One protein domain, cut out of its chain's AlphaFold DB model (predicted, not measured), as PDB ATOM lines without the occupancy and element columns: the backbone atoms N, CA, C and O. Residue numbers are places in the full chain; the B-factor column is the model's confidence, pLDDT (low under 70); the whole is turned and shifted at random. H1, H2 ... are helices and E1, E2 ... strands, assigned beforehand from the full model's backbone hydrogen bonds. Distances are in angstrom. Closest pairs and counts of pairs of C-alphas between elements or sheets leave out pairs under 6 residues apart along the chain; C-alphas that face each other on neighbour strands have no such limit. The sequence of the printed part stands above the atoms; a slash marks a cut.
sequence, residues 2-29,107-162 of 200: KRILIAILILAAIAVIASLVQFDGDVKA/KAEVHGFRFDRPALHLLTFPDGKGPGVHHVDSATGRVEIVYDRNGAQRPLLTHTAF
ATOM      1  N   LYS A   2     -51.570 -26.693  51.673       68.50
ATOM      2  CA  LYS A   2     -50.269 -26.191  51.156       68.50
ATOM      3  C   LYS A   2     -50.370 -25.283  49.914       68.50
ATOM      4  O   LYS A   2     -49.740 -24.240  49.884       68.50
ATOM      5  N   ARG A   3     -51.207 -25.629  48.926       74.81
ATOM      6  CA  ARG A   3     -51.389 -24.823  47.697       74.81
ATOM      7  C   ARG A   3     -52.032 -23.450  47.944       74.81
ATOM      8  O   ARG A   3     -51.639 -22.480  47.315       74.81
ATOM      9  N   ILE A   4     -52.977 -23.371  48.884       82.38
ATOM     10  CA  ILE A   4     -53.643 -22.114  49.266       82.38
ATOM     11  C   ILE A   4     -52.670 -21.223  50.043       82.38
ATOM     12  O   ILE A   4     -52.583 -20.033  49.771       82.38
ATOM     13  N   LEU A   5     -51.875 -21.808  50.944       84.75
ATOM     14  CA  LEU A   5     -50.841 -21.081  51.682       84.75
ATOM     15  C   LEU A   5     -49.771 -20.504  50.742       84.75
ATOM     16  O   LEU A   5     -49.381 -19.354  50.898       84.75
ATOM     17  N   ILE A   6     -49.344 -21.280  49.739       85.75
ATOM     18  CA  ILE A   6     -48.407 -20.824  48.701       85.75
ATOM     19  C   ILE A   6     -49.014 -19.672  47.892       85.75
ATOM     20  O   ILE A   6     -48.346 -18.666  47.686       85.75
ATOM     21  N   ALA A   7     -50.280 -19.777  47.478       82.69
ATOM     22  CA  ALA A   7     -50.950 -18.703  46.747       82.69
ATOM     23  C   ALA A   7     -51.054 -17.411  47.577       82.69
ATOM     24  O   ALA A   7     -50.785 -16.336  47.054       82.69
ATOM     25  N   ILE A   8     -51.375 -17.515  48.871       85.75
ATOM     26  CA  ILE A   8     -51.430 -16.367  49.790       85.75
ATOM     27  C   ILE A   8     -50.040 -15.751  49.982       85.75
ATOM     28  O   ILE A   8     -49.911 -14.533  49.936       85.75
ATOM     29  N   LEU A   9     -48.996 -16.570  50.147       84.56
ATOM     30  CA  LEU A   9     -47.610 -16.101  50.252       84.56
ATOM     31  C   LEU A   9     -47.152 -15.371  48.986       84.56
ATOM     32  O   LEU A   9     -46.525 -14.321  49.087       84.56
ATOM     33  N   ILE A  10     -47.501 -15.889  47.806       82.88
ATOM     34  CA  ILE A  10     -47.215 -15.230  46.528       82.88
ATOM     35  C   ILE A  10     -47.976 -13.905  46.433       82.88
ATOM     36  O   ILE A  10     -47.376 -12.893  46.086       82.88
ATOM     37  N   LEU A  11     -49.265 -13.872  46.784       80.75
ATOM     38  CA  LEU A  11     -50.060 -12.640  46.760       80.75
ATOM     39  C   LEU A  11     -49.502 -11.583  47.722       80.75
ATOM     40  O   LEU A  11     -49.407 -10.413  47.361       80.75
ATOM     41  N   ALA A  12     -49.106 -11.996  48.928       80.56
ATOM     42  CA  ALA A  12     -48.494 -11.125  49.922       80.56
ATOM     43  C   ALA A  12     -47.139 -10.596  49.436       80.56
ATOM     44  O   ALA A  12     -46.879  -9.403  49.553       80.56
ATOM     45  N   ALA A  13     -46.305 -11.446  48.829       76.69
ATOM     46  CA  ALA A  13     -45.043 -11.026  48.232       76.69
ATOM     47  C   ALA A  13     -45.261 -10.026  47.084       76.69
ATOM     48  O   ALA A  13     -44.587  -9.004  47.040       76.69
ATOM     49  N   ILE A  14     -46.238 -10.264  46.201       75.56
ATOM     50  CA  ILE A  14     -46.602  -9.326  45.126       75.56
ATOM     51  C   ILE A  14     -47.089  -7.999  45.712       75.56
ATOM     52  O   ILE A  14     -46.654  -6.950  45.253       75.56
ATOM     53  N   ALA A  15     -47.944  -8.023  46.736       72.31
ATOM     54  CA  ALA A  15     -48.457  -6.814  47.375       72.31
ATOM     55  C   ALA A  15     -47.351  -6.001  48.069       72.31
ATOM     56  O   ALA A  15     -47.344  -4.776  47.980       72.31
ATOM     57  N   VAL A  16     -46.395  -6.672  48.719       71.25
ATOM     58  CA  VAL A  16     -45.225  -6.032  49.342       71.25
ATOM     59  C   VAL A  16     -44.273  -5.475  48.282       71.25
ATOM     60  O   VAL A  16     -43.802  -4.353  48.410       71.25
ATOM     61  N   ILE A  17     -44.010  -6.205  47.197       65.69
ATOM     62  CA  ILE A  17     -43.167  -5.700  46.104       65.69
ATOM     63  C   ILE A  17     -43.850  -4.511  45.417       65.69
ATOM     64  O   ILE A  17     -43.207  -3.496  45.182       65.69
ATOM     65  N   ALA A  18     -45.155  -4.587  45.156       64.56
ATOM     66  CA  ALA A  18     -45.923  -3.494  44.567       64.56
ATOM     67  C   ALA A  18     -46.007  -2.259  45.480       64.56
ATOM     68  O   ALA A  18     -46.096  -1.145  44.974       64.56
ATOM     69  N   SER A  19     -45.959  -2.421  46.807       62.25
ATOM     70  CA  SER A  19     -45.921  -1.284  47.738       62.25
ATOM     71  C   SER A  19     -44.532  -0.651  47.868       62.25
ATOM     72  O   SER A  19     -44.428   0.523  48.221       62.25
ATOM     73  N   LEU A  20     -43.473  -1.404  47.555       60.72
ATOM     74  CA  LEU A  20     -42.087  -0.928  47.537       60.72
ATOM     75  C   LEU A  20     -41.690  -0.316  46.183       60.72
ATOM     76  O   LEU A  20     -40.905   0.631  46.145       60.72
ATOM     77  N   VAL A  21     -42.234  -0.827  45.075       61.38
ATOM     78  CA  VAL A  21     -41.970  -0.338  43.717       61.38
ATOM     79  C   VAL A  21     -42.939   0.799  43.391       61.38
ATOM     80  O   VAL A  21     -44.078   0.580  42.991       61.38
ATOM     81  N   GLN A  22     -42.470   2.033  43.556       61.81
ATOM     82  CA  GLN A  22     -43.185   3.218  43.082       61.81
ATOM     83  C   GLN A  22     -42.937   3.420  41.571       61.81
ATOM     84  O   GLN A  22     -41.834   3.158  41.081       61.81
ATOM     85  N   PHE A  23     -43.965   3.878  40.850       66.44
ATOM     86  CA  PHE A  23     -43.950   4.199  39.413       66.44
ATOM     87  C   PHE A  23     -44.182   5.695  39.199       66.44
ATOM     88  O   PHE A  23     -44.722   6.342  40.104       66.44
ATOM     89  N   ASP A  24     -43.793   6.227  38.027       71.56
ATOM     90  CA  ASP A  24     -44.116   7.605  37.619       71.56
ATOM     91  C   ASP A  24     -45.609   7.842  37.874       71.56
ATOM     92  O   ASP A  24     -46.466   7.097  37.393       71.56
ATOM     93  N   GLY A  25     -45.915   8.822  38.722       73.38
ATOM     94  CA  GLY A  25     -47.299   9.108  39.091       73.38
ATOM     95  C   GLY A  25     -47.994   9.908  37.998       73.38
ATOM     96  O   GLY A  25     -47.340  10.614  37.252       73.38
ATOM     97  N   ASP A  26     -49.318   9.909  37.917       82.12
ATOM     98  CA  ASP A  26     -49.980  10.857  37.011       82.12
ATOM     99  C   ASP A  26     -49.686  12.315  37.412       82.12
ATOM    100  O   ASP A  26     -49.463  12.630  38.589       82.12
ATOM    101  N   VAL A  27     -49.698  13.220  36.429       86.94
ATOM    102  CA  VAL A  27     -49.640  14.666  36.679       86.94
ATOM    103  C   VAL A  27     -50.899  15.094  37.436       86.94
ATOM    104  O   VAL A  27     -52.020  14.824  37.007       86.94
ATOM    105  N   LYS A  28     -50.719  15.806  38.550       91.19
ATOM    106  CA  LYS A  28     -51.801  16.322  39.397       91.19
ATOM    107  C   LYS A  28     -51.806  17.841  39.391       91.19
ATOM    108  O   LYS A  28     -50.800  18.460  39.728       91.19
ATOM    109  N   ALA A  29     -52.945  18.442  39.062       92.94
ATOM    110  CA  ALA A  29     -53.119  19.889  39.129       92.94
ATOM    111  C   ALA A  29     -53.316  20.382  40.572       92.94
ATOM    112  O   ALA A  29     -53.959  19.719  41.389       92.94
ATOM    113  N   LYS A 107     -41.100  27.140  35.988       90.75
ATOM    114  CA  LYS A 107     -39.901  26.379  36.340       90.75
ATOM    115  C   LYS A 107     -40.291  25.067  37.007       90.75
ATOM    116  O   LYS A 107     -41.392  24.937  37.538       90.75
ATOM    117  N   ALA A 108     -39.375  24.107  36.983       89.81
ATOM    118  CA  ALA A 108     -39.515  22.864  37.723       89.81
ATOM    119  C   ALA A 108     -38.752  22.973  39.049       89.81
ATOM    120  O   ALA A 108     -37.547  23.229  39.053       89.81
ATOM    121  N   GLU A 109     -39.442  22.763  40.164       90.62
ATOM    122  CA  GLU A 109     -38.831  22.552  41.474       90.62
ATOM    123  C   GLU A 109     -38.826  21.064  41.779       90.62
ATOM    124  O   GLU A 109     -39.838  20.384  41.613       90.62
ATOM    125  N   VAL A 110     -37.673  20.538  42.187       85.88
ATOM    126  CA  VAL A 110     -37.529  19.107  42.442       85.88
ATOM    127  C   VAL A 110     -37.212  18.864  43.905       85.88
ATOM    128  O   VAL A 110     -36.259  19.418  44.453       85.88
ATOM    129  N   HIS A 111     -38.014  18.013  44.537       83.69
ATOM    130  CA  HIS A 111     -37.962  17.735  45.964       83.69
ATOM    131  C   HIS A 111     -37.668  16.262  46.239       83.69
ATOM    132  O   HIS A 111     -38.312  15.369  45.685       83.69
ATOM    133  N   GLY A 112     -36.762  16.029  47.192       69.31
ATOM    134  CA  GLY A 112     -36.642  14.747  47.882       69.31
ATOM    135  C   GLY A 112     -36.159  13.589  47.015       69.31
ATOM    136  O   GLY A 112     -36.760  12.524  47.086       69.31
ATOM    137  N   PHE A 113     -35.080  13.777  46.249       67.62
ATOM    138  CA  PHE A 113     -34.423  12.678  45.545       67.62
ATOM    139  C   PHE A 113     -33.899  11.629  46.532       67.62
ATOM    140  O   PHE A 113     -32.870  11.821  47.183       67.62
ATOM    141  N   ARG A 114     -34.621  10.515  46.651       65.94
ATOM    142  CA  ARG A 114     -34.100   9.300  47.279       65.94
ATOM    143  C   ARG A 114     -33.368   8.508  46.212       65.94
ATOM    144  O   ARG A 114     -33.978   8.121  45.217       65.94
ATOM    145  N   PHE A 115     -32.074   8.325  46.426       68.00
ATOM    146  CA  PHE A 115     -31.245   7.403  45.663       68.00
ATOM    147  C   PHE A 115     -31.374   6.007  46.278       68.00
ATOM    148  O   PHE A 115     -31.730   5.896  47.451       68.00
ATOM    149  N   ASP A 116     -31.079   4.970  45.495       69.75
ATOM    150  CA  ASP A 116     -31.098   3.572  45.942       69.75
ATOM    151  C   ASP A 116     -32.521   3.024  46.181       69.75
ATOM    152  O   ASP A 116     -32.912   2.644  47.284       69.75
ATOM    153  N   ARG A 117     -33.357   3.010  45.131       67.38
ATOM    154  CA  ARG A 117     -34.718   2.447  45.221       67.38
ATOM    155  C   ARG A 117     -34.724   0.948  44.910       67.38
ATOM    156  O   ARG A 117     -34.025   0.537  43.981       67.38
ATOM    157  N   PRO A 118     -35.583   0.145  45.561       69.56
ATOM    158  CA  PRO A 118     -35.832  -1.226  45.139       69.56
ATOM    159  C   PRO A 118     -36.582  -1.245  43.795       69.56
ATOM    160  O   PRO A 118     -37.651  -0.650  43.652       69.56
ATOM    161  N   ALA A 119     -36.040  -1.947  42.805       69.44
ATOM    162  CA  ALA A 119     -36.658  -2.187  41.507       69.44
ATOM    163  C   ALA A 119     -36.716  -3.691  41.215       69.44
ATOM    164  O   ALA A 119     -35.794  -4.441  41.536       69.44
ATOM    165  N   LEU A 120     -37.831  -4.140  40.632       70.44
ATOM    166  CA  LEU A 120     -38.008  -5.527  40.216       70.44
ATOM    167  C   LEU A 120     -37.406  -5.729  38.828       70.44
ATOM    168  O   LEU A 120     -37.775  -5.050  37.869       70.44
ATOM    169  N   HIS A 121     -36.552  -6.733  38.714       67.19
ATOM    170  CA  HIS A 121     -35.934  -7.132  37.464       67.19
ATOM    171  C   HIS A 121     -36.365  -8.548  37.122       67.19
ATOM    172  O   HIS A 121     -36.225  -9.467  37.926       67.19
ATOM    173  N   LEU A 122     -36.923  -8.713  35.925       67.06
ATOM    174  CA  LEU A 122     -37.335 -10.018  35.402       67.06
ATOM    175  C   LEU A 122     -36.193 -10.731  34.668       67.06
ATOM    176  O   LEU A 122     -36.268 -11.935  34.444       67.06
ATOM    177  N   LEU A 123     -35.145  -9.989  34.301       67.75
ATOM    178  CA  LEU A 123     -33.992 -10.462  33.543       67.75
ATOM    179  C   LEU A 123     -32.696 -10.111  34.273       67.75
ATOM    180  O   LEU A 123     -32.637  -9.131  35.014       67.75
ATOM    181  N   THR A 124     -31.673 -10.928  34.043       61.69
ATOM    182  CA  THR A 124     -30.341 -10.783  34.633       61.69
ATOM    183  C   THR A 124     -29.619  -9.562  34.061       61.69
ATOM    184  O   THR A 124     -29.602  -9.363  32.845       61.69
ATOM    185  N   PHE A 125     -28.990  -8.765  34.919       63.12
ATOM    186  CA  PHE A 125     -28.154  -7.637  34.514       63.12
ATOM    187  C   PHE A 125     -26.725  -8.054  34.134       63.12
ATOM    188  O   PHE A 125     -26.255  -9.111  34.563       63.12
ATOM    189  N   PRO A 126     -25.986  -7.204  33.386       56.97
ATOM    190  CA  PRO A 126     -24.578  -7.441  33.055       56.97
ATOM    191  C   PRO A 126     -23.649  -7.567  34.275       56.97
ATOM    192  O   PRO A 126     -22.571  -8.138  34.156       56.97
ATOM    193  N   ASP A 127     -24.059  -7.055  35.440       68.00
ATOM    194  CA  ASP A 127     -23.310  -7.107  36.703       68.00
ATOM    195  C   ASP A 127     -23.515  -8.421  37.491       68.00
ATOM    196  O   ASP A 127     -23.038  -8.554  38.616       68.00
ATOM    197  N   GLY A 128     -24.211  -9.406  36.911       62.19
ATOM    198  CA  GLY A 128     -24.421 -10.724  37.517       62.19
ATOM    199  C   GLY A 128     -25.619 -10.811  38.466       62.19
ATOM    200  O   GLY A 128     -25.851 -11.867  39.058       62.19
ATOM    201  N   LYS A 129     -26.423  -9.750  38.600       63.44
ATOM    202  CA  LYS A 129     -27.673  -9.786  39.372       63.44
ATOM    203  C   LYS A 129     -28.783 -10.477  38.571       63.44
ATOM    204  O   LYS A 129     -29.139 -10.018  37.492       63.44
ATOM    205  N   GLY A 130     -29.322 -11.584  39.093       66.81
ATOM    206  CA  GLY A 130     -30.432 -12.351  38.497       66.81
ATOM    207  C   GLY A 130     -31.824 -11.744  38.733       66.81
ATOM    208  O   GLY A 130     -31.926 -10.684  39.350       66.81
ATOM    209  N   PRO A 131     -32.907 -12.407  38.284       70.75
ATOM    210  CA  PRO A 131     -34.273 -11.952  38.525       70.75
ATOM    211  C   PRO A 131     -34.544 -11.752  40.021       70.75
ATOM    212  O   PRO A 131     -34.234 -12.621  40.835       70.75
ATOM    213  N   GLY A 132     -35.109 -10.607  40.394       70.19
ATOM    214  CA  GLY A 132     -35.303 -10.246  41.796       70.19
ATOM    215  C   GLY A 132     -35.465  -8.748  42.017       70.19
ATOM    216  O   GLY A 132     -35.526  -7.969  41.067       70.19
ATOM    217  N   VAL A 133     -35.561  -8.354  43.286       70.94
ATOM    218  CA  VAL A 133     -35.609  -6.945  43.687       70.94
ATOM    219  C   VAL A 133     -34.195  -6.492  44.024       70.94
ATOM    220  O   VAL A 133     -33.592  -7.010  44.963       70.94
ATOM    221  N   HIS A 134     -33.682  -5.526  43.270       73.38
ATOM    222  CA  HIS A 134     -32.354  -4.946  43.472       73.38
ATOM    223  C   HIS A 134     -32.483  -3.462  43.742       73.38
ATOM    224  O   HIS A 134     -33.412  -2.825  43.249       73.38
ATOM    225  N   HIS A 135     -31.549  -2.910  44.508       74.62
ATOM    226  CA  HIS A 135     -31.463  -1.464  44.589       74.62
ATOM    227  C   HIS A 135     -30.739  -0.941  43.345       74.62
ATOM    228  O   HIS A 135     -29.740  -1.522  42.903       74.62
ATOM    229  N   VAL A 136     -31.310   0.092  42.735       68.31
ATOM    230  CA  VAL A 136     -30.794   0.718  41.518       68.31
ATOM    231  C   VAL A 136     -30.513   2.192  41.764       68.31
ATOM    232  O   VAL A 136     -31.249   2.855  42.503       68.31
ATOM    233  N   ASP A 137     -29.500   2.711  41.067       64.75
ATOM    234  CA  ASP A 137     -29.164   4.137  41.010       64.75
ATOM    235  C   ASP A 137     -30.257   4.917  40.265       64.75
ATOM    236  O   ASP A 137     -30.154   5.303  39.099       64.75
ATOM    237  N   SER A 138     -31.379   5.112  40.947       63.69
ATOM    238  CA  SER A 138     -32.544   5.830  40.465       63.69
ATOM    239  C   SER A 138     -32.951   6.837  41.525       63.69
ATOM    240  O   SER A 138     -33.091   6.488  42.694       63.69
ATOM    241  N   ALA A 139     -33.123   8.085  41.100       68.38
ATOM    242  CA  ALA A 139     -33.591   9.157  41.954       68.38
ATOM    243  C   ALA A 139     -35.118   9.247  41.832       68.38
ATOM    244  O   ALA A 139     -35.637   9.527  40.750       68.38
ATOM    245  N   THR A 140     -35.839   8.977  42.920       75.31
ATOM    246  CA  THR A 140     -37.286   9.228  43.008       75.31
ATOM    247  C   THR A 140     -37.504  10.541  43.729       75.31
ATOM    248  O   THR A 140     -36.964  10.726  44.818       75.31
ATOM    249  N   GLY A 141     -38.299  11.434  43.152       80.19
ATOM    250  CA  GLY A 141     -38.608  12.726  43.750       80.19
ATOM    251  C   GLY A 141     -39.991  13.228  43.367       80.19
ATOM    252  O   GLY A 141     -40.695  12.643  42.543       80.19
ATOM    253  N   ARG A 142     -40.390  14.341  43.972       86.62
ATOM    254  CA  ARG A 142     -41.564  15.106  43.551       86.62
ATOM    255  C   ARG A 142     -41.097  16.280  42.706       86.62
ATOM    256  O   ARG A 142     -40.259  17.051  43.161       86.62
ATOM    257  N   VAL A 143     -41.645  16.418  41.509       89.12
ATOM    258  CA  VAL A 143     -41.460  17.590  40.656       89.12
ATOM    259  C   VAL A 143     -42.703  18.458  40.764       89.12
ATOM    260  O   VAL A 143     -43.824  17.977  40.592       89.12
ATOM    261  N   GLU A 144     -42.502  19.736  41.045       92.94
ATOM    262  CA  GLU A 144     -43.535  20.762  41.030       92.94
ATOM    263  C   GLU A 144     -43.267  21.711  39.867       92.94
ATOM    264  O   GLU A 144     -42.181  22.274  39.745       92.94
ATOM    265  N   ILE A 145     -44.253  21.889  38.990       93.75
ATOM    266  CA  ILE A 145     -44.208  22.931  37.969       93.75
ATOM    267  C   ILE A 145     -44.801  24.187  38.587       93.75
ATOM    268  O   ILE A 145     -46.001  24.252  38.874       93.75
ATOM    269  N   VAL A 146     -43.941  25.170  38.810       94.69
ATOM    270  CA  VAL A 146     -44.247  26.410  39.515       94.69
ATOM    271  C   VAL A 146     -44.338  27.542  38.506       94.69
ATOM    272  O   VAL A 146     -43.429  27.741  37.699       94.69
ATOM    273  N   TYR A 147     -45.437  28.288  38.562       93.69
ATOM    274  CA  TYR A 147     -45.561  29.569  37.883       93.69
ATOM    275  C   TYR A 147     -44.777  30.617  38.659       93.69
ATOM    276  O   TYR A 147     -45.055  30.827  39.842       93.69
ATOM    277  N   ASP A 148     -43.807  31.245  38.002       89.06
ATOM    278  CA  ASP A 148     -42.964  32.279  38.594       89.06
ATOM    279  C   ASP A 148     -43.150  33.582  37.820       89.06
ATOM    280  O   ASP A 148     -42.767  33.701  36.653       89.06
ATOM    281  N   ARG A 149     -43.767  34.564  38.478       83.25
ATOM    282  CA  ARG A 149     -43.944  35.903  37.923       83.25
ATOM    283  C   ARG A 149     -43.532  36.935  38.957       83.25
ATOM    284  O   ARG A 149     -44.141  37.042  40.017       83.25
ATOM    285  N   ASN A 150     -42.525  37.738  38.618       81.75
ATOM    286  CA  ASN A 150     -42.028  38.832  39.457       81.75
ATOM    287  C   ASN A 150     -41.661  38.396  40.893       81.75
ATOM    288  O   ASN A 150     -41.861  39.157  41.838       81.75
ATOM    289  N   GLY A 151     -41.152  37.171  41.070       79.56
ATOM    290  CA  GLY A 151     -40.751  36.635  42.373       79.56
ATOM    291  C   GLY A 151     -41.891  36.050  43.213       79.56
ATOM    292  O   GLY A 151     -41.627  35.499  44.279       79.56
ATOM    293  N   ALA A 152     -43.143  36.120  42.746       86.06
ATOM    294  CA  ALA A 152     -44.247  35.362  43.320       86.06
ATOM    295  C   ALA A 152     -44.310  33.977  42.665       86.06
ATOM    296  O   ALA A 152     -44.454  33.859  41.447       86.06
ATOM    297  N   GLN A 153     -44.216  32.936  43.489       91.12
ATOM    298  CA  GLN A 153     -44.235  31.544  43.051       91.12
ATOM    299  C   GLN A 153     -45.539  30.873  43.454       91.12
ATOM    300  O   GLN A 153     -45.970  30.960  44.606       91.12
ATOM    301  N   ARG A 154     -46.167  30.187  42.497       93.38
ATOM    302  CA  ARG A 154     -47.366  29.387  42.741       93.38
ATOM    303  C   ARG A 154     -47.257  28.023  42.058       93.38
ATOM    304  O   ARG A 154     -47.101  27.983  40.836       93.38
ATOM    305  N   PRO A 155     -47.403  26.911  42.794       94.19
ATOM    306  CA  PRO A 155     -47.435  25.586  42.187       94.19
ATOM    307  C   PRO A 155     -48.675  25.434  41.298       94.19
ATOM    308  O   PRO A 155     -49.776  25.832  41.680       94.19
ATOM    309  N   LEU A 156     -48.491  24.867  40.106       95.19
ATOM    310  CA  LEU A 156     -49.568  24.563  39.157       95.19
ATOM    311  C   LEU A 156     -49.795  23.062  39.028       95.19
ATOM    312  O   LEU A 156     -50.929  22.595  39.064       95.19
ATOM    313  N   LEU A 157     -48.711  22.311  38.852       94.12
ATOM    314  CA  LEU A 157     -48.742  20.874  38.619       94.12
ATOM    315  C   LEU A 157     -47.752  20.194  39.551       94.12
ATOM    316  O   LEU A 157     -46.689  20.736  39.840       94.12
ATOM    317  N   THR A 158     -48.083  18.985  39.974       92.12
ATOM    318  CA  THR A 158     -47.196  18.121  40.747       92.12
ATOM    319  C   THR A 158     -47.154  16.741  40.118       92.12
ATOM    320  O   THR A 158     -48.160  16.236  39.620       92.12
ATOM    321  N   HIS A 159     -45.981  16.128  40.136       87.62
ATOM    322  CA  HIS A 159     -45.748  14.810  39.570       87.62
ATOM    323  C   HIS A 159     -44.702  14.081  40.412       87.62
ATOM    324  O   HIS A 159     -43.772  14.693  40.936       87.62
ATOM    325  N   THR A 160     -44.865  12.771  40.587       85.19
ATOM    326  CA  THR A 160     -43.809  11.938  41.178       85.19
ATOM    327  C   THR A 160     -42.948  11.432  40.037       85.19
ATOM    328  O   THR A 160     -43.452  10.654  39.234       85.19
ATOM    329  N   ALA A 161     -41.703  11.900  39.975       77.62
ATOM    330  CA  ALA A 161     -40.776  11.635  38.885       77.62
ATOM    331  C   ALA A 161     -39.706  10.616  39.284       77.62
ATOM    332  O   ALA A 161     -39.260  10.565  40.439       77.62
ATOM    333  N   PHE A 162     -39.243   9.872  38.287       74.38
ATOM    334  CA  PHE A 162     -38.093   8.981  38.351       74.38
ATOM    335  C   PHE A 162     -37.014   9.497  37.390       74.38
ATOM    336  O   PHE A 162     -37.261  10.365  36.559       74.38
TER     337      PHE A 162
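AT A GLANCE: This is residues 2 to 29 and 107 to 162 of the 200 residues of an uncharacterized protein of Acidobacteria bacterium (UniProt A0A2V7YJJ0). A long helix, H1, sticks out with residues 2 to 16 at one end of an elongated model, and a strongly twisted sheet, E1 - E4 - E5, makes the other end. A small hairpin, E2 and E3, lies between them, near the last residues of H1. The printed part has 84 residues, with one named helix and five named strands in the order H1 E1 E2 E3 E4 E5; both sheets are antiparallel, and the class is mixed, helices and strands. The whole is extended, with a radius of gyration of the C-alphas of 18.4 A, and only just flat, spanning 65 by 33 by 16 A.

HOW THE PARTS SIT: H1, residues 2 to 20, has every O i to N i+4 pair within hydrogen-bond range. The closest C-alphas of H1 and E2, residues 117 to 121, are those of Leu 20 and Pro 118, 6.7 A apart. E1, residues 107 to 114, runs on into E2 at 80 degrees. E2 and E3, residues 132 to 136, form an antiparallel hairpin, with N 119 and O 134 at 2.8 A. E4, residues 140 to 149, is the inner strand of the larger sheet, antiparallel to E1, with N 109 and O 144 at 2.8 A. E4 and E5, residues 152 to 161, form a hairpin, with N 143 and O 159 at 2.8 A. E5 bends by 61 degrees at residue 157, where residues 28 to 29 pair antiparallel with 157 to 158. H1 is not on this sheet.

IN THESE COORDINATES: H1 begins at C-alpha 2 (-50.269, -26.191, 51.156) and is 26.8 A long. E1 measures 21.1 A, E2 12.4 A, E3 11.9 A and E4 28.0 A. E5, 24.4 A, ends at C-alpha 161 (-40.776, 11.635, 38.885).

THE WHOLE: The C-alphas of Lys 2 and Asn 150, the two farthest apart, are 66.6 A apart. Residues 30 to 106 are not printed; C-alphas 29 and 107 are 15.0 A apart across the cut. Of the links printed whole, none is long. Mean pLDDT of the printed part is 77.0; 30 residues are under 70, among them 17 to 23 and 121 to 130.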